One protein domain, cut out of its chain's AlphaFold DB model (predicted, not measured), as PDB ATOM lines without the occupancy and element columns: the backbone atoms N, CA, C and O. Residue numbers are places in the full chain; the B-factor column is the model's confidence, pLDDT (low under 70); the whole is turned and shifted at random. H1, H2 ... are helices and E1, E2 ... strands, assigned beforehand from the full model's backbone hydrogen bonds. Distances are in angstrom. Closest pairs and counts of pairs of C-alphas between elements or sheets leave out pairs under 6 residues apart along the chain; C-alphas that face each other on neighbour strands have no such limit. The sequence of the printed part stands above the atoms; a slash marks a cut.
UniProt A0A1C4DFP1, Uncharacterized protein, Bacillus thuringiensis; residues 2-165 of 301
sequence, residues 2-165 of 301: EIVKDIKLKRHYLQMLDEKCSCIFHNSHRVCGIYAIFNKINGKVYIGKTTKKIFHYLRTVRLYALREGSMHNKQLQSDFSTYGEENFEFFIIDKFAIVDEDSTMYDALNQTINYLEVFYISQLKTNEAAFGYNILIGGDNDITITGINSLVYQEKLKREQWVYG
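What this domain is: This is residues 2 to 165 of the 301 residues of an uncharacterized protein of Bacillus thuringiensis (UniProt A0A1C4DFP1). A small twisted sheet of three strands forms the core, with the long helices H2 and H5 along one face and the shorter H3 and H4 on the other. H6 packs across H5 at a steep angle, and residues 157 to 165 stick out. The printed part has 164 residues, with named elements H1 H2 E1 E2 H3 H4 E3 H5 H6; the antiparallel sheet runs E2 E1 E3, and the class is mixed, helices and strands. It is compact, with a radius of gyration of the C-alphas of 15.7 A and spans of 43 by 39 by 32 A.

How they stand to each other: H1, residues 2 to 5, and H2, residues 7 to 24, touch only at the corner, closest at C-alphas 3 and 10, 5.2 A. E1, residues 31 to 39, and E2, residues 45 to 50, form a hairpin, with N 35 and O 48 2.9 A apart. E3, residues 88 to 97, is antiparallel to E1, with N 36 and O 91 2.8 A apart. H2 is on this sheet, closest at C-alphas 18 and 93, 4.9 A. On the opposite face, H3, residues 54 to 67, and H4, residues 74 to 83, only just touch, with 3 pairs of C-alphas within 8 A, closest at 66 and 77, 5.9 A. E2, H3, H4 and E3 make a split strand-helix-strand unit, E1 between its same-way strands, with a right-handed crossover. H5, residues 106 to 124, on the same face as H2, completes three layers with the sheet and H3 and H4; its closest C-alphas to E2 are 121 and 47, 6.2 A. Residues 115 to 119 of H5 touch H6, residues 145 to 163, closest at C-alphas 119 and 152, 5.6 A, at a steep tilt of 64 degrees. Every O i to N i+4 pair is within hydrogen-bond range in H2, H4, H5 and H6, but 8 of 10 in H3; H1 is too short for one.

Where its parts are: H1 begins at C-alpha 2 (161.954, 221.126, 118.227), and H6 ends at C-alpha 163 (150.091, 229.489, 116.919). H5 measures 27.0 A, E3 26.6 A, H2 26.4 A, H6 25.9 A and E1 24.6 A.

The domain as a whole: The C-alphas of Glu 68 and Gly 165, the two farthest apart, are 47.4 A apart. The printed part has no cut; H5 to H6 is a long link of 20 residues. Of the printed part the mean pLDDT is 83.3, with residues 2 to 4, 24 to 28 and 137 to 165 under 70.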
ATOM      1  N   GLU A   2     161.594 222.404 118.878       60.22
ATOM      2  CA  GLU A   2     161.954 221.126 118.227       60.22
ATOM      3  C   GLU A   2     162.551 221.288 116.816       60.22
ATOM      4  O   GLU A   2     163.575 220.678 116.536       60.22
ATOM      5  N   ILE A   3     162.015 222.194 115.979       64.69
ATOM      6  CA  ILE A   3     162.503 222.447 114.598       64.69
ATOM      7  C   ILE A   3     164.007 222.740 114.534       64.69
ATOM      8  O   ILE A   3     164.681 222.343 113.594       64.69
ATOM      9  N   VAL A   4     164.559 223.439 115.526       69.12
ATOM     10  CA  VAL A   4     165.970 223.850 115.495       69.12
ATOM     11  C   VAL A   4     166.916 222.670 115.765       69.12
ATOM     12  O   VAL A   4     168.044 222.670 115.270       69.12
ATOM     13  N   LYS A   5     166.456 221.664 116.519       75.38
ATOM     14  CA  LYS A   5     167.263 220.510 116.944       75.38
ATOM     15  C   LYS A   5     167.119 219.301 116.023       75.38
ATOM     16  O   LYS A   5     168.065 218.534 115.900       75.38
ATOM     17  N   ASP A   6     165.963 219.129 115.390       87.75
ATOM     18  CA  ASP A   6     165.713 218.005 114.491       87.75
ATOM     19  C   ASP A   6     166.106 218.360 113.047       87.75
ATOM     20  O   ASP A   6     165.504 219.229 112.413       87.75
ATOM     21  N   ILE A   7     167.126 217.671 112.528       91.25
ATOM     22  CA  ILE A   7     167.677 217.877 111.179       91.25
ATOM     23  C   ILE A   7     166.607 217.652 110.100       91.25
ATOM     24  O   ILE A   7     166.499 218.450 109.166       91.25
ATOM     25  N   LYS A   8     165.787 216.600 110.231       89.75
ATOM     26  CA  LYS A   8     164.750 216.260 109.245       89.75
ATOM     27  C   LYS A   8     163.643 217.302 109.254       89.75
ATOM     28  O   LYS A   8     163.230 217.763 108.191       89.75
ATOM     29  N   LEU A   9     163.195 217.704 110.443       86.69
ATOM     30  CA  LEU A   9     162.147 218.709 110.588       86.69
ATOM     31  C   LEU A   9     162.611 220.081 110.078       86.69
ATOM     32  O   LEU A   9     161.847 220.774 109.407       86.69
ATOM     33  N   LYS A  10     163.873 220.454 110.333       90.69
ATOM     34  CA  LYS A  10     164.469 221.690 109.809       90.69
ATOM     35  C   LYS A  10     164.545 221.685 108.284       90.69
ATOM     36  O   LYS A  10     164.122 222.652 107.659       90.69
ATOM     37  N   ARG A  11     165.027 220.589 107.687       94.88
ATOM     38  CA  ARG A  11     165.066 220.421 106.228       94.88
ATOM     39  C   ARG A  11     163.669 220.520 105.618       94.88
ATOM     40  O   ARG A  11     163.476 221.260 104.663       94.88
ATOM     41  N   HIS A  12     162.689 219.819 106.194       90.31
ATOM     42  CA  HIS A  12     161.306 219.860 105.716       90.31
ATOM     43  C   HIS A  12     160.709 221.272 105.796       90.31
ATOM     44  O   HIS A  12     160.024 221.706 104.877       90.31
ATOM     45  N   TYR A  13     161.019 222.020 106.857       90.38
ATOM     46  CA  TYR A  13     160.605 223.413 106.979       90.38
ATOM     47  C   TYR A  13     161.197 224.306 105.873       90.38
ATOM     48  O   TYR A  13     160.461 225.085 105.272       90.38
ATOM     49  N   LEU A  14     162.495 224.177 105.571       94.62
ATOM     50  CA  LEU A  14     163.137 224.927 104.480       94.62
ATOM     51  C   LEU A  14     162.555 224.558 103.109       94.62
ATOM     52  O   LEU A  14     162.262 225.449 102.318       94.62
ATOM     53  N   GLN A  15     162.319 223.266 102.873       93.56
ATOM     54  CA  GLN A  15     161.670 222.765 101.662       93.56
ATOM     55  C   GLN A  15     160.269 223.371 101.482       93.56
ATOM     56  O   GLN A  15     159.953 223.886 100.416       93.56
ATOM     57  N   MET A  16     159.455 223.389 102.540       92.56
ATOM     58  CA  MET A  16     158.112 223.980 102.508       92.56
ATOM     59  C   MET A  16     158.147 225.486 102.178       92.56
ATOM     60  O   MET A  16     157.278 225.985 101.462       92.56
ATOM     61  N   LEU A  17     159.138 226.230 102.688       89.75
ATOM     62  CA  LEU A  17     159.310 227.650 102.350       89.75
ATOM     63  C   LEU A  17     159.703 227.848 100.880       89.75
ATOM     64  O   LEU A  17     159.159 228.733 100.220       89.75
ATOM     65  N   ASP A  18     160.602 227.010 100.365       91.25
ATOM     66  CA  ASP A  18     161.048 227.052  98.968       91.25
ATOM     67  C   ASP A  18     159.922 226.719  97.978       91.25
ATOM     68  O   ASP A  18     159.696 227.438  96.997       91.25
ATOM     69  N   GLU A  19     159.129 225.693  98.289       86.06
ATOM     70  CA  GLU A  19     157.928 225.323  97.537       86.06
ATOM     71  C   GLU A  19     156.908 226.462  97.530       86.06
ATOM     72  O   GLU A  19     156.437 226.872  96.467       86.06
ATOM     73  N   LYS A  20     156.628 227.048  98.703       83.44
ATOM     74  CA  LYS A  20     155.730 228.203  98.819       83.44
ATOM     75  C   LYS A  20     156.194 229.363  97.936       83.44
ATOM     76  O   LYS A  20     155.379 229.960  97.235       83.44
ATOM     77  N   CYS A  21     157.486 229.677  97.937       79.62
ATOM     78  CA  CYS A  21     158.036 230.751  97.111       79.62
ATOM     79  C   CYS A  21     157.936 230.453  95.615       79.62
ATOM     80  O   CYS A  21     157.779 231.365  94.802       79.62
ATOM     81  N   SER A  22     158.050 229.187  95.227       78.38
ATOM     82  CA  SER A  22     157.931 228.750  93.833       78.38
ATOM     83  C   SER A  22     156.500 228.838  93.300       78.38
ATOM     84  O   SER A  22     156.323 229.106  92.113       78.38
ATOM     85  N   CYS A  23     155.490 228.735  94.167       72.38
ATOM     86  CA  CYS A  23     154.090 228.983  93.805       72.38
ATOM     87  C   CYS A  23     153.774 230.468  93.561       72.38
ATOM     88  O   CYS A  23     152.897 230.778  92.762       72.38
ATOM     89  N   ILE A  24     154.460 231.387  94.254       67.31
ATOM     90  CA  ILE A  24     154.203 232.835  94.143       67.31
ATOM     91  C   ILE A  24     154.896 233.418  92.906       67.31
ATOM     92  O   ILE A  24     154.294 234.178  92.154       67.31
ATOM     93  N   PHE A  25     156.161 233.051  92.681       64.69
ATOM     94  CA  PHE A  25     156.941 233.522  91.540       64.69
ATOM     95  C   PHE A  25     157.608 232.349  90.825       64.69
ATOM     96  O   PHE A  25     158.512 231.701  91.369       64.69
ATOM     97  N   HIS A  26     157.211 232.128  89.569       67.69
ATOM     98  CA  HIS A  26     157.869 231.165  88.688       67.69
ATOM     99  C   HIS A  26     159.337 231.561  88.447       67.69
ATOM    100  O   HIS A  26     159.651 232.749  88.356       67.69
ATOM    101  N   ASN A  27     160.228 230.579  88.269       64.38
ATOM    102  CA  ASN A  27     161.688 230.760  88.169       64.38
ATOM    103  C   ASN A  27     162.159 231.678  87.020       64.38
ATOM    104  O   ASN A  27     163.311 232.107  87.005       64.38
ATOM    105  N   SER A  28     161.280 231.988  86.067       66.38
ATOM    106  CA  SER A  28     161.526 232.944  84.980       66.38
ATOM    107  C   SER A  28     161.437 234.415  85.409       66.38
ATOM    108  O   SER A  28     161.894 235.289  84.672       66.38
ATOM    109  N   HIS A  29     160.869 234.717  86.581       72.06
ATOM    110  CA  HIS A  29     160.708 236.091  87.051       72.06
ATOM    111  C   HIS A  29     162.026 236.679  87.563       72.06
ATOM    112  O   HIS A  29     162.855 236.006  88.181       72.06
ATOM    113  N   ARG A  30     162.207 237.985  87.345       84.19
ATOM    114  CA  ARG A  30     163.318 238.758  87.912       84.19
ATOM    115  C   ARG A  30     163.060 239.022  89.394       84.19
ATOM    116  O   ARG A  30     162.536 240.071  89.756       84.19
ATOM    117  N   VAL A  31     163.439 238.061  90.228       90.38
ATOM    118  CA  VAL A  31     163.215 238.115  91.677       90.38
ATOM    119  C   VAL A  31     164.507 238.116  92.485       90.38
ATOM    120  O   VAL A  31     165.513 237.527  92.081       90.38
ATOM    121  N   CYS A  32     164.450 238.771  93.635       93.50
ATOM    122  CA  CYS A  32     165.470 238.815  94.678       93.50
ATOM    123  C   CYS A  32     164.892 238.266  95.997       93.50
ATOM    124  O   CYS A  32     163.748 237.814  96.005       93.50
ATOM    125  N   GLY A  33     165.650 238.267  97.097       94.19
ATOM    126  CA  GLY A  33     165.111 237.866  98.404       94.19
ATOM    127  C   GLY A  33     166.088 237.115  99.301       94.19
ATOM    128  O   GLY A  33     167.274 237.450  99.360       94.19
ATOM    129  N   ILE A  34     165.572 236.110 100.015       96.50
ATOM    130  CA  ILE A  34     166.281 235.373 101.067       96.50
ATOM    131  C   ILE A  34     166.522 233.929 100.634       96.50
ATOM    132  O   ILE A  34     165.636 233.267 100.092       96.50
ATOM    133  N   TYR A  35     167.715 233.420 100.922       97.50
ATOM    134  CA  TYR A  35     168.089 232.032 100.687       97.50
ATOM    135  C   TYR A  35     168.659 231.374 101.943       97.50
ATOM    136  O   TYR A  35     169.139 232.041 102.865       97.50
ATOM    137  N   ALA A  36     168.638 230.045 101.942       98.00
ATOM    138  CA  ALA A  36     169.272 229.208 102.944       98.00
ATOM    139  C   ALA A  36     170.220 228.192 102.291       98.00
ATOM    140  O   ALA A  36     169.913 227.640 101.236       98.00
ATOM    141  N   ILE A  37     171.354 227.932 102.941       98.38
ATOM    142  CA  ILE A  37     172.280 226.843 102.608       98.38
ATOM    143  C   ILE A  37     172.273 225.871 103.787       98.38
ATOM    144  O   ILE A  37     172.622 226.253 104.906       98.38
ATOM    145  N   PHE A  38     171.834 224.641 103.551       98.44
ATOM    146  CA  PHE A  38     171.601 223.615 104.562       98.44
ATOM    147  C   PHE A  38     172.641 222.505 104.450       98.44
ATOM    148  O   PHE A  38     172.762 221.885 103.398       98.44
ATOM    149  N   ASN A  39     173.352 222.220 105.538       98.25
ATOM    150  CA  ASN A  39     174.241 221.066 105.627       98.25
ATOM    151  C   ASN A  39     173.457 219.841 106.123       98.25
ATOM    152  O   ASN A  39     172.978 219.819 107.259       98.25
ATOM    153  N   LYS A  40     173.358 218.801 105.291       97.69
ATOM    154  CA  LYS A  40     172.608 217.572 105.591       97.69
ATOM    155  C   LYS A  40     173.229 216.713 106.691       97.69
ATOM    156  O   LYS A  40     172.501 215.958 107.330       97.69
ATOM    157  N   ILE A  41     174.537 216.829 106.922       97.81
ATOM    158  CA  ILE A  41     175.273 216.016 107.899       97.81
ATOM    159  C   ILE A  41     175.005 216.498 109.323       97.81
ATOM    160  O   ILE A  41     174.678 215.701 110.199       97.81
ATOM    161  N   ASN A  42     175.127 217.804 109.562       95.56
ATOM    162  CA  ASN A  42     175.030 218.375 110.911       95.56
ATOM    163  C   ASN A  42     173.778 219.242 111.137       95.56
ATOM    164  O   ASN A  42     173.531 219.689 112.256       95.56
ATOM    165  N   GLY A  43     172.980 219.489 110.095       96.69
ATOM    166  CA  GLY A  43     171.762 220.292 110.166       96.69
ATOM    167  C   GLY A  43     171.990 221.785 110.406       96.69
ATOM    168  O   GLY A  43     171.037 222.487 110.773       96.69
ATOM    169  N   LYS A  44     173.226 222.279 110.245       97.81
ATOM    170  CA  LYS A  44     173.535 223.709 110.306       97.81
ATOM    171  C   LYS A  44     173.014 224.421 109.065       97.81
ATOM    172  O   LYS A  44     172.992 223.867 107.966       97.81
ATOM    173  N   VAL A  45     172.606 225.671 109.255       98.19
ATOM    174  CA  VAL A  45     172.044 226.515 108.197       98.19
ATOM    175  C   VAL A  45     172.788 227.838 108.111       98.19
ATOM    176  O   VAL A  45     173.126 228.436 109.129       98.19
ATOM    177  N   TYR A  46     173.031 228.305 106.893       97.88
ATOM    178  CA  TYR A  46     173.413 229.684 106.612       97.88
ATOM    179  C   TYR A  46     172.227 230.399 105.974       97.88
ATOM    180  O   TYR A  46     171.693 229.908 104.984       97.88
ATOM    181  N   ILE A  47     171.831 231.543 106.524       97.56
ATOM    182  CA  ILE A  47     170.835 232.437 105.926       97.56
ATOM    183  C   ILE A  47     171.563 233.600 105.276       97.56
ATOM    184  O   ILE A  47     172.469 234.181 105.876       97.56
ATOM    185  N   GLY A  48     171.154 233.959 104.067       95.69
ATOM    186  CA  GLY A  48     171.627 235.176 103.432       95.69
ATOM    187  C   GLY A  48     170.560 235.822 102.567       95.69
ATOM    188  O   GLY A  48     169.557 235.204 102.208       95.69
ATOM    189  N   LYS A  49     170.810 237.077 102.208       95.31
ATOM    190  CA  LYS A  49     169.965 237.860 101.308       95.31
ATOM    191  C   LYS A  49     170.677 238.269 100.025       95.31
ATOM    192  O   LYS A  49     171.905 238.202  99.926       95.31
ATOM    193  N   THR A  50     169.905 238.719  99.043       93.69
ATOM    194  CA  THR A  50     170.404 239.432  97.862       93.69
ATOM    195  C   THR A  50     169.296 240.281  97.248       93.69
ATOM    196  O   THR A  50     168.147 239.850  97.218       93.69
ATOM    197  N   THR A  51     169.642 241.459  96.726       91.06
ATOM    198  CA  THR A  51     168.778 242.291  95.864       91.06
ATOM    199  C   THR A  51     168.951 241.956  94.377       91.06
ATOM    200  O   THR A  51     168.168 242.390  93.535       91.06
ATOM    201  N   LYS A  52     169.952 241.132  94.034       91.62
ATOM    202  CA  LYS A  52     170.192 240.640  92.670       91.62
ATOM    203  C   LYS A  52     169.250 239.477  92.339       91.62
ATOM    204  O   LYS A  52     168.592 238.919  93.214       91.62
ATOM    205  N   LYS A  53     169.237 239.055  91.067       92.81
ATOM    206  CA  LYS A  53     168.485 237.873  90.601       92.81
ATOM    207  C   LYS A  53     168.900 236.633  91.401       92.81
ATOM    208  O   LYS A  53     169.979 236.089  91.165       92.81
ATOM    209  N   ILE A  54     168.057 236.186  92.329       94.00
ATOM    210  CA  ILE A  54     168.450 235.251  93.393       94.00
ATOM    211  C   ILE A  54     168.890 233.882  92.866       94.00
ATOM    212  O   ILE A  54     169.900 233.352  93.317       94.00
ATOM    213  N   PHE A  55     168.214 233.352  91.843       90.88
ATOM    214  CA  PHE A  55     168.591 232.081  91.216       90.88
ATOM    215  C   PHE A  55     169.987 232.131  90.595       90.88
ATOM    216  O   PHE A  55     170.785 231.211  90.764       90.88
ATOM    217  N   HIS A  56     170.282 233.217  89.875       91.50
ATOM    218  CA  HIS A  56     171.595 233.423  89.279       91.50
ATOM    219  C   HIS A  56     172.639 233.608  90.381       91.50
ATOM    220  O   HIS A  56     173.632 232.897  90.398       91.50
ATOM    221  N   TYR A  57     172.360 234.484  91.350       94.44
ATOM    222  CA  TYR A  57     173.246 234.777  92.472       94.44
ATOM    223  C   TYR A  57     173.655 233.524  93.259       94.44
ATOM    224  O   TYR A  57     174.834 233.329  93.554       94.44
ATOM    225  N   LEU A  58     172.707 232.639  93.567       94.38
ATOM    226  CA  LEU A  58     173.004 231.391  94.264       94.38
ATOM    227  C   LEU A  58     173.973 230.505  93.477       94.38
ATOM    228  O   LEU A  58     174.931 229.995  94.050       94.38
ATOM    229  N   ARG A  59     173.757 230.354  92.167       90.94
ATOM    230  CA  ARG A  59     174.564 229.463  91.320       90.94
ATOM    231  C   ARG A  59     175.937 230.049  91.001       90.94
ATOM    232  O   ARG A  59     176.932 229.342  91.097       90.94
ATOM    233  N   THR A  60     175.997 231.321  90.617       92.25
ATOM    234  CA  THR A  60     177.215 231.934  90.063       92.25
ATOM    235  C   THR A  60     178.047 232.680  91.089       92.25
ATOM    236  O   THR A  60     179.223 232.909  90.843       92.25
ATOM    237  N   VAL A  61     177.470 233.045  92.236       94.75
ATOM    238  CA  VAL A  61     178.200 233.746  93.300       94.75
ATOM    239  C   VAL A  61     178.404 232.832  94.498       94.75
ATOM    240  O   VAL A  61     179.538 232.624  94.908       94.75
ATOM    241  N   ARG A  62     177.336 232.261  95.072       95.69
ATOM    242  CA  ARG A  62     177.455 231.478  96.317       95.69
ATOM    243  C   ARG A  62     178.037 230.089  96.108       95.69
ATOM    244  O   ARG A  62     179.036 229.764  96.737       95.69
ATOM    245  N   LEU A  63     177.440 229.293  95.227       96.19
ATOM    246  CA  LEU A  63     177.926 227.945  94.946       96.19
ATOM    247  C   LEU A  63     179.322 227.978  94.312       96.19
ATOM    248  O   LEU A  63     180.191 227.214  94.714       96.19
ATOM    249  N   TYR A  64     179.556 228.909  93.383       96.75
ATOM    250  CA  TYR A  64     180.887 229.137  92.822       96.75
ATOM    251  C   TYR A  64     181.920 229.473  93.908       96.75
ATOM    252  O   TYR A  64     182.942 228.805  93.991       96.75
ATOM    253  N   ALA A  65     181.636 230.433  94.797       96.81
ATOM    254  CA  ALA A  65     182.574 230.788  95.862       96.81
ATOM    255  C   ALA A  65     182.890 229.607  96.794       96.81
ATOM    256  O   ALA A  65     184.036 229.446  97.199       96.81
ATOM    257  N   LEU A  66     181.898 228.763  97.098       97.94
ATOM    258  CA  LEU A  66     182.098 227.550  97.895       97.94
ATOM    259  C   LEU A  66     183.009 226.529  97.204       97.94
ATOM    260  O   LEU A  66     183.882 225.960  97.860       97.94
ATOM    261  N   ARG A  67     182.834 226.323  95.893       97.88
ATOM    262  CA  ARG A  67     183.680 225.428  95.086       97.88
ATOM    263  C   ARG A  67     185.120 225.926  94.995       97.88
ATOM    264  O   ARG A  67     186.042 225.136  95.146       97.88
ATOM    265  N   GLU A  68     185.297 227.233  94.838       97.62
ATOM    266  CA  GLU A  68     186.615 227.872  94.722       97.62
ATOM    267  C   GLU A  68     187.298 228.144  96.071       97.62
ATOM    268  O   GLU A  68     188.374 228.734  96.115       97.62
ATOM    269  N   GLY A  69     186.678 227.789  97.201       96.75
ATOM    270  CA  GLY A  69     187.270 228.062  98.513       96.75
ATOM    271  C   GLY A  69     187.236 229.539  98.933       96.75
ATOM    272  O   GLY A  69     187.905 229.919  99.891       96.75
ATOM    273  N   SER A  70     186.481 230.384  98.226       96.06
ATOM    274  CA  SER A  70     186.453 231.844  98.391       96.06
ATOM    275  C   SER A  70     185.210 232.363  99.124       96.06
ATOM    276  O   SER A  70     184.981 233.573  99.195       96.06
ATOM    277  N   MET A  71     184.389 231.474  99.696       94.06
ATOM    278  CA  MET A  71     183.224 231.887 100.476       94.06
ATOM    279  C   MET A  71     183.653 232.683 101.717       94.06
ATOM    280  O   MET A  71     184.471 232.243 102.522       94.06
ATOM    281  N   HIS A  72     183.034 233.850 101.922       92.12
ATOM    282  CA  HIS A  72     183.368 234.765 103.024       92.12
ATOM    283  C   HIS A  72     183.145 234.146 104.410       92.12
ATOM    284  O   HIS A  72     183.796 234.511 105.388       92.12
ATOM    285  N   ASN A  73     182.211 233.202 104.507       94.75
ATOM    286  CA  ASN A  73     181.940 232.471 105.731       94.75
ATOM    287  C   ASN A  73     182.905 231.286 105.876       94.75
ATOM    288  O   ASN A  73     182.649 230.204 105.352       94.75
ATOM    289  N   LYS A  74     183.993 231.492 106.628       95.62
ATOM    290  CA  LYS A  74     185.059 230.494 106.817       95.62
ATOM    291  C   LYS A  74     184.562 229.158 107.376       95.62
ATOM    292  O   LYS A  74     185.040 228.115 106.945       95.62
ATOM    293  N   GLN A  75     183.603 229.171 108.306       96.75
ATOM    294  CA  GLN A  75     183.079 227.930 108.886       96.75
ATOM    295  C   GLN A  75     182.245 227.150 107.871       96.75
ATOM    296  O   GLN A  75     182.416 225.943 107.742       96.75
ATOM    297  N   LEU A  76     181.362 227.834 107.137       97.75
ATOM    298  CA  LEU A  76     180.601 227.209 106.059       97.75
ATOM    299  C   LEU A  76     181.538 226.673 104.972       97.75
ATOM    300  O   LEU A  76     181.336 225.558 104.510       97.75
ATOM    301  N   GLN A  77     182.566 227.439 104.595       98.44
ATOM    302  CA  GLN A  77     183.567 227.007 103.621       98.44
ATOM    303  C   GLN A  77     184.297 225.743 104.084       98.44
ATOM    304  O   GLN A  77     184.420 224.793 103.319       98.44
ATOM    305  N   SER A  78     184.752 225.715 105.338       98.06
ATOM    306  CA  SER A  78     185.449 224.563 105.914       98.06
ATOM    307  C   SER A  78     184.562 223.321 105.953       98.06
ATOM    308  O   SER A  78     184.996 222.254 105.520       98.06
ATOM    309  N   ASP A  79     183.312 223.456 106.404       98.38
ATOM    310  CA  ASP A  79     182.346 222.357 106.393       98.38
ATOM    311  C   ASP A  79     182.049 221.898 104.955       98.38
ATOM    312  O   ASP A  79     181.953 220.698 104.715       98.38
ATOM    313  N   PHE A  80     181.937 222.818 103.992       98.56
ATOM    314  CA  PHE A  80     181.702 222.491 102.581       98.56
ATOM    315  C   PHE A  80     182.850 221.679 101.984       98.56
ATOM    316  O   PHE A  80     182.617 220.629 101.391       98.56
ATOM    317  N   SER A  81     184.089 222.109 102.219       98.31
ATOM    318  CA  SER A  81     185.282 221.371 101.802       98.31
ATOM    319  C   SER A  81     185.415 220.012 102.502       98.31
ATOM    320  O   SER A  81     185.952 219.083 101.914       98.31
ATOM    321  N   THR A  82     184.925 219.887 103.739       98.44
ATOM    322  CA  THR A  82     185.017 218.647 104.529       98.44
ATOM    323  C   THR A  82     183.950 217.626 104.142       98.44
ATOM    324  O   THR A  82     184.248 216.442 104.019       98.44
ATOM    325  N   TYR A  83     182.699 218.064 103.995       98.19
ATOM    326  CA  TYR A  83     181.561 217.169 103.792       98.19
ATOM    327  C   TYR A  83     181.185 216.981 102.323       98.19
ATOM    328  O   TYR A  83     180.396 216.089 102.044       98.19
ATOM    329  N   GLY A  84     181.717 217.780 101.398       98.12
ATOM    330  CA  GLY A  84     181.403 217.671  99.973       98.12
ATOM    331  C   GLY A  84     180.108 218.386  99.584       98.12
ATOM    332  O   GLY A  84     179.166 218.506 100.371       98.12
ATOM    333  N   GLU A  85     180.066 218.887  98.348       98.06
ATOM    334  CA  GLU A  85     178.955 219.676  97.803       98.06
ATOM    335  C   GLU A  85     177.621 218.925  97.848       98.06
ATOM    336  O   GLU A  85     176.584 219.514  98.151       98.06
ATOM    337  N   GLU A  86     177.641 217.619  97.594       98.00
ATOM    338  CA  GLU A  86     176.464 216.760  97.593       98.00
ATOM    339  C   GLU A  86     175.757 216.726  98.948       98.00
ATOM    340  O   GLU A  86     174.587 216.346  99.010       98.00
ATOM    341  N   ASN A  87     176.432 217.138 100.025       98.38
ATOM    342  CA  ASN A  87     175.881 217.232 101.370       98.38
ATOM    343  C   ASN A  87     175.286 218.604 101.712       98.38
ATOM    344  O   ASN A  87     174.776 218.783 102.821       98.38
ATOM    345  N   PHE A  88     175.253 219.531 100.753       98.38
ATOM    346  CA  PHE A  88     174.640 220.845 100.904       98.38
ATOM    347  C   PHE A  88     173.427 221.011  99.991       98.38
ATOM    348  O   PHE A  88     173.442 220.662  98.814       98.38
ATOM    349  N   GLU A  89     172.360 221.576 100.545       98.12
ATOM    350  CA  GLU A  89     171.147 221.927  99.810       98.12
ATOM    351  C   GLU A  89     170.925 223.439  99.858       98.12
ATOM    352  O   GLU A  89     171.192 224.092 100.869       98.12
ATOM    353  N   PHE A  90     170.426 223.997  98.757       97.75
ATOM    354  CA  PHE A  90     170.151 225.422  98.613       97.75
ATOM    355  C   PHE A  90     168.646 225.633  98.479       97.75
ATOM    356  O   PHE A  90     168.010 224.999  97.642       97.75
ATOM    357  N   PHE A  91     168.105 226.557  99.267       96.94
ATOM    358  CA  PHE A  91     166.682 226.893  99.299       96.94
ATOM    359  C   PHE A  91     166.489 228.394  99.091       96.94
ATOM    360  O   PHE A  91     167.275 229.189  99.609       96.94
ATOM    361  N   ILE A  92     165.428 228.800  98.396       95.12
ATOM    362  CA  ILE A  92     164.983 230.193  98.306       95.12
ATOM    363  C   ILE A  92     163.737 230.348  99.171       95.12
ATOM    364  O   ILE A  92     162.643 229.954  98.789       95.12
ATOM    365  N   ILE A  93     163.903 230.943 100.346       94.38
ATOM    366  CA  ILE A  93     162.876 230.925 101.394       94.38
ATOM    367  C   ILE A  93     161.981 232.170 101.420       94.38
ATOM    368  O   ILE A  93     160.951 232.140 102.085       94.38
ATOM    369  N   ASP A  94     162.345 233.228 100.686       93.25
ATOM    370  CA  ASP A  94     161.464 234.355 100.347       93.25
ATOM    371  C   ASP A  94     161.875 234.980  99.004       93.25
ATOM    372  O   ASP A  94     163.067 235.062  98.691       93.25
ATOM    373  N   LYS A  95     160.890 235.443  98.219       89.44
ATOM    374  CA  LYS A  95     161.083 236.072  96.899       89.44
ATOM    375  C   LYS A  95     160.324 237.391  96.794       89.44
ATOM    376  O   LYS A  95     159.158 237.471  97.172       89.44
ATOM    377  N   PHE A  96     160.956 238.376  96.170       89.38
ATOM    378  CA  PHE A  96     160.374 239.678  95.861       89.38
ATOM    379  C   PHE A  96     160.672 240.056  94.420       89.38
ATOM    380  O   PHE A  96     161.720 239.689  93.886       89.38
ATOM    381  N   ALA A  97     159.770 240.810  93.797       88.06
ATOM    382  CA  ALA A  97     160.070 241.446  92.526       88.06
ATOM    383  C   ALA A  97     161.240 242.422  92.711       88.06
ATOM    384  O   ALA A  97     161.277 243.186  93.676       88.06
ATOM    385  N   ILE A  98     162.197 242.384  91.787       87.44
ATOM    386  CA  ILE A  98     163.259 243.388  91.744       87.44
ATOM    387  C   ILE A  98     162.635 244.714  91.313       87.44
ATOM    388  O   ILE A  98     161.915 244.756  90.315       87.44
ATOM    389  N   VAL A  99     162.944 245.774  92.054       85.12
ATOM    390  CA  VAL A  99     162.601 247.159  91.714       85.12
ATOM    391  C   VAL A  99     163.872 247.916  91.342       85.12
ATOM    392  O   VAL A  99     164.962 247.533  91.774       85.12
ATOM    393  N   ASP A 100     163.734 248.956  90.524       84.19
ATOM    394  CA  ASP A 100     164.854 249.823  90.154       84.19
ATOM    395  C   ASP A 100     165.319 250.654  91.358       84.19
ATOM    396  O   ASP A 100     164.519 250.965  92.241       84.19
ATOM    397  N   GLU A 101     166.605 251.007  91.398       84.81
ATOM    398  CA  GLU A 101     167.216 251.714  92.537       84.81
ATOM    399  C   GLU A 101     166.592 253.101  92.768       84.81
ATOM    400  O   GLU A 101     166.392 253.499  93.910       84.81
ATOM    401  N   ASP A 102     166.174 253.780  91.696       85.12
ATOM    402  CA  ASP A 102     165.490 255.080  91.756       85.12
ATOM    403  C   ASP A 102     163.996 254.968  92.136       85.12
ATOM    404  O   ASP A 102     163.276 255.968  92.211       85.12
ATOM    405  N   SER A 103     163.483 253.751  92.346       86.25
ATOM    406  CA  SER A 103     162.091 253.533  92.733       86.25
ATOM    407  C   SER A 103     161.843 253.970  94.174       86.25
ATOM    408  O   SER A 103     162.568 253.590  95.090       86.25
ATOM    409  N   THR A 104     160.701 254.618  94.420       83.75
ATOM    410  CA  THR A 104     160.218 254.909  95.783       83.75
ATOM    411  C   THR A 104     160.013 253.650  96.638       83.75
ATOM    412  O   THR A 104     159.900 253.744  97.858       83.75
ATOM    413  N   MET A 105     159.962 252.464  96.019       80.31
ATOM    414  CA  MET A 105     159.832 251.168  96.689       80.31
ATOM    415  C   MET A 105     161.176 250.503  97.014       80.31
ATOM    416  O   MET A 105     161.180 249.494  97.722       80.31
ATOM    417  N   TYR A 106     162.302 251.030  96.521       83.62
ATOM    418  CA  TYR A 106     163.622 250.423  96.705       83.62
ATOM    419  C   TYR A 106     164.019 250.341  98.183       83.62
ATOM    420  O   TYR A 106     164.367 249.267  98.678       83.62
ATOM    421  N   ASP A 107     163.856 251.439  98.924       80.31
ATOM    422  CA  ASP A 107     164.146 251.476 100.359       80.31
ATOM    423  C   ASP A 107     163.243 250.526 101.148       80.31
ATOM    424  O   ASP A 107     163.718 249.771 101.999       80.31
ATOM    425  N   ALA A 108     161.948 250.499 100.826       80.38
ATOM    426  CA  ALA A 108     160.991 249.601 101.466       80.38
ATOM    427  C   ALA A 108     161.337 248.123 101.212       80.38
ATOM    428  O   ALA A 108     161.266 247.298 102.129       80.38
ATOM    429  N   LEU A 109     161.763 247.782  99.992       84.81
ATOM    430  CA  LEU A 109     162.230 246.443  99.645       84.81
ATOM    431  C   LEU A 109     163.492 246.075 100.434       84.81
ATOM    432  O   LEU A 109     163.534 245.009 101.051       84.81
ATOM    433  N   ASN A 110     164.494 246.953 100.467       85.25
ATOM    434  CA  ASN A 110     165.737 246.714 101.204       85.25
ATOM    435  C   ASN A 110     165.490 246.524 102.701       85.25
ATOM    436  O   ASN A 110     165.994 245.569 103.295       85.25
ATOM    437  N   GLN A 111     164.662 247.378 103.305       82.69
ATOM    438  CA  GLN A 111     164.268 247.245 104.706       82.69
ATOM    439  C   GLN A 111     163.535 245.922 104.961       82.69
ATOM    440  O   GLN A 111     163.824 245.242 105.946       82.69
ATOM    441  N   THR A 112     162.648 245.512 104.050       83.25
ATOM    442  CA  THR A 112     161.922 244.236 104.144       83.25
ATOM    443  C   THR A 112     162.871 243.040 104.082       83.25
ATOM    444  O   THR A 112     162.796 242.142 104.921       83.25
ATOM    445  N   ILE A 113     163.802 243.028 103.126       89.81
ATOM    446  CA  ILE A 113     164.788 241.952 102.980       89.81
ATOM    447  C   ILE A 113     165.718 241.907 104.208       89.81
ATOM    448  O   ILE A 113     165.987 240.827 104.735       89.81
ATOM    449  N   ASN A 114     166.168 243.060 104.712       86.56
ATOM    450  CA  ASN A 114     166.981 243.144 105.930       86.56
ATOM    451  C   ASN A 114     166.238 242.585 107.147       86.56
ATOM    452  O   ASN A 114     166.792 241.789 107.907       86.56
ATOM    453  N   TYR A 115     164.971 242.966 107.304       85.12
ATOM    454  CA  TYR A 115     164.104 242.456 108.356       85.12
ATOM    455  C   TYR A 115     163.969 240.928 108.285       85.12
ATOM    456  O   TYR A 115     164.117 240.248 109.301       85.12
ATOM    457  N   LEU A 116     163.733 240.372 107.092       87.19
ATOM    458  CA  LEU A 116     163.553 238.931 106.915       87.19
ATOM    459  C   LEU A 116     164.838 238.133 107.146       87.19
ATOM    460  O   LEU A 116     164.778 237.065 107.750       87.19
ATOM    461  N   GLU A 117     165.999 238.646 106.734       92.56
ATOM    462  CA  GLU A 117     167.291 238.019 107.037       92.56
ATOM    463  C   GLU A 117     167.473 237.850 108.554       92.56
ATOM    464  O   GLU A 117     167.690 236.733 109.033       92.56
ATOM    465  N   VAL A 118     167.277 238.931 109.319       86.44
ATOM    466  CA  VAL A 118     167.350 238.912 110.790       86.44
ATOM    467  C   VAL A 118     166.290 237.982 111.382       86.44
ATOM    468  O   VAL A 118     166.582 237.189 112.284       86.44
ATOM    469  N   PHE A 119     165.063 238.032 110.856       86.38
ATOM    470  CA  PHE A 119     163.964 237.175 111.285       86.38
ATOM    471  C   PHE A 119     164.326 235.689 111.169       86.38
ATOM    472  O   PHE A 119     164.200 234.948 112.148       86.38
ATOM    473  N   TYR A 120     164.814 235.246 110.009       91.44
ATOM    474  CA  TYR A 120     165.157 233.841 109.785       91.44
ATOM    475  C   TYR A 120     166.392 233.406 110.567       91.44
ATOM    476  O   TYR A 120     166.377 232.306 111.128       91.44
ATOM    477  N   ILE A 121     167.417 234.261 110.674       91.00
ATOM    478  CA  ILE A 121     168.591 233.977 111.511       91.00
ATOM    479  C   ILE A 121     168.161 233.763 112.964       91.00
ATOM    480  O   ILE A 121     168.551 232.771 113.576       91.00
ATOM    481  N   SER A 122     167.293 234.626 113.495       87.44
ATOM    482  CA  SER A 122     166.759 234.517 114.858       87.44
ATOM    483  C   SER A 122     165.866 233.285 115.046       87.44
ATOM    484  O   SER A 122     166.020 232.530 116.010       87.44
ATOM    485  N   GLN A 123     164.949 233.027 114.108       85.94
ATOM    486  CA  GLN A 123     164.003 231.914 114.198       85.94
ATOM    487  C   GLN A 123     164.712 230.551 114.169       85.94
ATOM    488  O   GLN A 123     164.341 229.639 114.914       85.94
ATOM    489  N   LEU A 124     165.720 230.410 113.306       89.81
ATOM    490  CA  LEU A 124     166.489 229.178 113.123       89.81
ATOM    491  C   LEU A 124     167.763 229.135 113.978       89.81
ATOM    492  O   LEU A 124     168.440 228.106 113.991       89.81
ATOM    493  N   LYS A 125     168.051 230.218 114.712       92.31
ATOM    494  CA  LYS A 125     169.231 230.402 115.568       92.31
ATOM    495  C   LYS A 125     170.539 230.185 114.811       92.31
ATOM    496  O   LYS A 125     171.486 229.626 115.353       92.31
ATOM    497  N   THR A 126     170.605 230.585 113.542       94.38
ATOM    498  CA  THR A 126     171.766 230.260 112.698       94.38
ATOM    499  C   THR A 126     173.028 231.022 113.075       94.38
ATOM    500  O   THR A 126     174.095 230.701 112.562       94.38
ATOM    501  N   ASN A 127     172.913 232.000 113.976       92.50
ATOM    502  CA  ASN A 127     174.030 232.681 114.619       92.50
ATOM    503  C   ASN A 127     174.620 231.922 115.822       92.50
ATOM    504  O   ASN A 127     175.671 232.288 116.339       92.50
ATOM    505  N   GLU A 128     173.945 230.876 116.298       92.25
ATOM    506  CA  GLU A 128     174.470 229.979 117.320       92.25
ATOM    507  C   GLU A 128     175.219 228.836 116.622       92.25
ATOM    508  O   GLU A 128     174.650 228.122 115.793       92.25
ATOM    509  N   ALA A 129     176.487 228.613 116.982       91.00
ATOM    510  CA  ALA A 129     177.359 227.641 116.308       91.00
ATOM    511  C   ALA A 129     176.810 226.198 116.281       91.00
ATOM    512  O   ALA A 129     177.186 225.403 115.416       91.00
ATOM    513  N   ALA A 130     175.915 225.857 117.214       92.00
ATOM    514  CA  ALA A 130     175.232 224.567 117.268       92.00
ATOM    515  C   ALA A 130     174.177 224.388 116.159       92.00
ATOM    516  O   ALA A 130     173.803 223.260 115.851       92.00
ATOM    517  N   PHE A 131     173.677 225.480 115.574       93.69
ATOM    518  CA  PHE A 131     172.507 225.467 114.693       93.69
ATOM    519  C   PHE A 131     172.741 226.114 113.330       93.69
ATOM    520  O   PHE A 131     171.953 225.864 112.413       93.69
ATOM    521  N   GLY A 132     173.806 226.898 113.155       95.44
ATOM    522  CA  GLY A 132     174.116 227.490 111.862       95.44
ATOM    523  C   GLY A 132     175.504 228.086 111.720       95.44
ATOM    524  O   GLY A 132     176.407 227.823 112.514       95.44
ATOM    525  N   TYR A 133     175.652 228.836 110.631       96.56
ATOM    526  CA  TYR A 133     176.916 229.414 110.184       96.56
ATOM    527  C   TYR A 133     176.968 230.938 110.274       96.56
ATOM    528  O   TYR A 133     178.046 231.508 110.124       96.56
ATOM    529  N   ASN A 134     175.839 231.628 110.441       95.00
ATOM    530  CA  ASN A 134     175.838 233.086 110.521       95.00
ATOM    531  C   ASN A 134     176.698 233.533 111.718       95.00
ATOM    532  O   ASN A 134     176.671 232.910 112.768       95.00
ATOM    533  N   ILE A 135     177.507 234.580 111.562       86.38
ATOM    534  CA  ILE A 135     178.331 235.101 112.673       86.38
ATOM    535  C   ILE A 135     177.556 236.192 113.412       86.38
ATOM    536  O   ILE A 135     177.503 236.231 114.637       86.38
ATOM    537  N   LEU A 136     176.920 237.065 112.637       78.44
ATOM    538  CA  LEU A 136     176.057 238.131 113.115       78.44
ATOM    539  C   LEU A 136     174.616 237.823 112.719       78.44
ATOM    540  O   LEU A 136     174.355 237.029 111.814       78.44
ATOM    541  N   ILE A 137     173.682 238.498 113.380       65.56
ATOM    542  CA  ILE A 137     172.245 238.361 113.121       65.56
ATOM    543  C   ILE A 137     171.844 239.022 111.777       65.56
ATOM    544  O   ILE A 137     170.707 238.896 111.351       65.56
ATOM    545  N   GLY A 138     172.787 239.644 111.058       61.03
ATOM    546  CA  GLY A 138     172.552 240.372 109.808       61.03
ATOM    547  C   GLY A 138     172.403 241.881 110.032       61.03
ATOM    548  O   GLY A 138     172.389 242.344 111.173       61.03
ATOM    549  N   GLY A 139     172.313 242.628 108.929       51.34
ATOM    550  CA  GLY A 139     172.196 244.092 108.902       51.34
ATOM    551  C   GLY A 139     173.480 244.777 108.437       51.34
ATOM    552  O   GLY A 139     174.350 245.069 109.250       51.34
ATOM    553  N   ASP A 140     173.573 245.056 107.136       48.41
ATOM    554  CA  ASP A 140     174.419 246.161 106.684       48.41
ATOM    555  C   ASP A 140     173.661 247.449 107.039       48.41
ATOM    556  O   ASP A 140     172.468 247.561 106.752       48.41
ATOM    557  N   ASN A 141     174.350 248.314 107.782       49.91
ATOM    558  CA  ASN A 141     174.007 249.646 108.292       49.91
ATOM    559  C   ASN A 141     172.712 250.299 107.761       49.91
ATOM    560  O   ASN A 141     172.613 250.573 106.573       49.91
ATOM    561  N   ASP A 142     171.758 250.568 108.670       46.75
ATOM    562  CA  ASP A 142     171.078 251.882 108.845       46.75
ATOM    563  C   ASP A 142     169.794 251.818 109.690       46.75
ATOM    564  O   ASP A 142     169.296 252.833 110.169       46.75
ATOM    565  N   ILE A 143     169.306 250.621 110.017       48.16
ATOM    566  CA  ILE A 143     168.360 250.435 111.121       48.16
ATOM    567  C   ILE A 143     169.135 249.719 112.209       48.16
ATOM    568  O   ILE A 143     169.588 248.593 111.996       48.16
ATOM    569  N   THR A 144     169.335 250.382 113.356       51.22
ATOM    570  CA  THR A 144     170.024 249.766 114.497       51.22
ATOM    571  C   THR A 144     169.454 248.368 114.688       51.22
ATOM    572  O   THR A 144     168.240 248.193 114.768       51.22
ATOM    573  N   ILE A 145     170.326 247.363 114.712       51.53
ATOM    574  CA  ILE A 145     169.990 245.948 114.924       51.53
ATOM    575  C   ILE A 145     168.941 245.785 116.046       51.53
ATOM    576  O   ILE A 145     168.071 244.922 115.979       51.53
ATOM    577  N   THR A 146     168.952 246.682 117.035       53.72
ATOM    578  CA  THR A 146     167.938 246.876 118.079       53.72
ATOM    579  C   THR A 146     166.502 247.070 117.567       53.72
ATOM    580  O   THR A 146     165.592 246.404 118.060       53.72
ATOM    581  N   GLY A 147     166.267 247.948 116.588       59.94
ATOM    582  CA  GLY A 147     164.954 248.200 115.987       59.94
ATOM    583  C   GLY A 147     164.416 246.987 115.230       59.94
ATOM    584  O   GLY A 147     163.270 246.590 115.442       59.94
ATOM    585  N   ILE A 148     165.262 246.327 114.433       57.03
ATOM    586  CA  ILE A 148     164.880 245.096 113.724       57.03
ATOM    587  C   ILE A 148     164.628 243.957 114.720       57.03
ATOM    588  O   ILE A 148     163.628 243.258 114.598       57.03
ATOM    589  N   ASN A 149     165.460 243.805 115.753       55.91
ATOM    590  CA  ASN A 149     165.241 242.818 116.814       55.91
ATOM    591  C   ASN A 149     163.938 243.062 117.568       55.91
ATOM    592  O   ASN A 149     163.231 242.105 117.878       55.91
ATOM    593  N   SER A 150     163.602 244.325 117.841       62.00
ATOM    594  CA  SER A 150     162.314 244.681 118.427       62.00
ATOM    595  C   SER A 150     161.180 244.224 117.512       62.00
ATOM    596  O   SER A 150     160.301 243.501 117.968       62.00
ATOM    597  N   LEU A 151     161.240 244.520 116.209       60.50
ATOM    598  CA  LEU A 151     160.227 244.087 115.241       60.50
ATOM    599  C   LEU A 151     160.135 242.560 115.118       60.50
ATOM    600  O   LEU A 151     159.035 242.022 115.163       60.50
ATOM    601  N   VAL A 152     161.261 241.846 115.031       57.56
ATOM    602  CA  VAL A 152     161.298 240.374 114.967       57.56
ATOM    603  C   VAL A 152     160.744 239.768 116.247       57.56
ATOM    604  O   VAL A 152     159.999 238.794 116.191       57.56
ATOM    605  N   TYR A 153     161.063 240.345 117.406       62.72
ATOM    606  CA  TYR A 153     160.482 239.942 118.678       62.72
ATOM    607  C   TYR A 153     158.972 240.205 118.706       62.72
ATOM    608  O   TYR A 153     158.220 239.308 119.075       62.72
ATOM    609  N   GLN A 154     158.504 241.369 118.244       62.03
ATOM    610  CA  GLN A 154     157.074 241.672 118.140       62.03
ATOM    611  C   GLN A 154     156.352 240.726 117.171       62.03
ATOM    612  O   GLN A 154     155.286 240.220 117.500       62.03
ATOM    613  N   GLU A 155     156.918 240.425 116.004       59.88
ATOM    614  CA  GLU A 155     156.336 239.486 115.036       59.88
ATOM    615  C   GLU A 155     156.403 238.039 115.515       59.88
ATOM    616  O   GLU A 155     155.477 237.270 115.282       59.88
ATOM    617  N   LYS A 156     157.453 237.651 116.242       52.81
ATOM    618  CA  LYS A 156     157.505 236.363 116.934       52.81
ATOM    619  C   LYS A 156     156.421 236.285 118.004       52.81
ATOM    620  O   LYS A 156     155.741 235.271 118.058       52.81
ATOM    621  N   LEU A 157     156.201 237.344 118.784       51.97
ATOM    622  CA  LEU A 157     155.085 237.422 119.728       51.97
ATOM    623  C   LEU A 157     153.734 237.344 119.008       51.97
ATOM    624  O   LEU A 157     152.864 236.613 119.469       51.97
ATOM    625  N   LYS A 158     153.558 238.018 117.863       49.06
ATOM    626  CA  LYS A 158     152.352 237.895 117.026       49.06
ATOM    627  C   LYS A 158     152.190 236.476 116.485       49.06
ATOM    628  O   LYS A 158     151.111 235.915 116.558       49.06
ATOM    629  N   ARG A 159     153.242 235.831 115.987       42.88
ATOM    630  CA  ARG A 159     153.168 234.449 115.488       42.88
ATOM    631  C   ARG A 159     152.948 233.444 116.606       42.88
ATOM    632  O   ARG A 159     152.184 232.511 116.414       42.88
ATOM    633  N   GLU A 160     153.548 233.635 117.776       39.97
ATOM    634  CA  GLU A 160     153.227 232.861 118.973       39.97
ATOM    635  C   GLU A 160     151.749 233.068 119.333       39.97
ATOM    636  O   GLU A 160     151.044 232.076 119.475       39.97
ATOM    637  N   GLN A 161     151.234 234.307 119.318       40.22
ATOM    638  CA  GLN A 161     149.795 234.611 119.440       40.22
ATOM    639  C   GLN A 161     148.931 233.896 118.376       40.22
ATOM    640  O   GLN A 161     147.837 233.452 118.707       40.22
ATOM    641  N   TRP A 162     149.410 233.731 117.137       36.03
ATOM    642  CA  TRP A 162     148.709 233.018 116.054       36.03
ATOM    643  C   TRP A 162     148.803 231.485 116.156       36.03
ATOM    644  O   TRP A 162     147.855 230.790 115.809       36.03
ATOM    645  N   VAL A 163     149.914 230.933 116.655       37.47
ATOM    646  CA  VAL A 163     150.091 229.489 116.919       37.47
ATOM    647  C   VAL A 163     149.221 229.033 118.097       37.47
ATOM    648  O   VAL A 163     148.831 227.868 118.153       37.47
ATOM    649  N   TYR A 164     148.838 229.959 118.985       43.66
ATOM    650  CA  TYR A 164     147.782 229.752 119.981       43.66
ATOM    651  C   TYR A 164     146.356 229.799 119.408       43.66
ATOM    652  O   TYR A 164     145.437 229.680 120.208       43.66
ATOM    653  N   GLY A 165     146.197 229.950 118.080       38.59
ATOM    654  CA  GLY A 165     144.976 229.786 117.278       38.59
ATOM    655  C   GLY A 165     143.670 230.122 117.993       38.59
ATOM    656  O   GLY A 165     143.197 229.302 118.761       38.59
TER     657      GLY A 165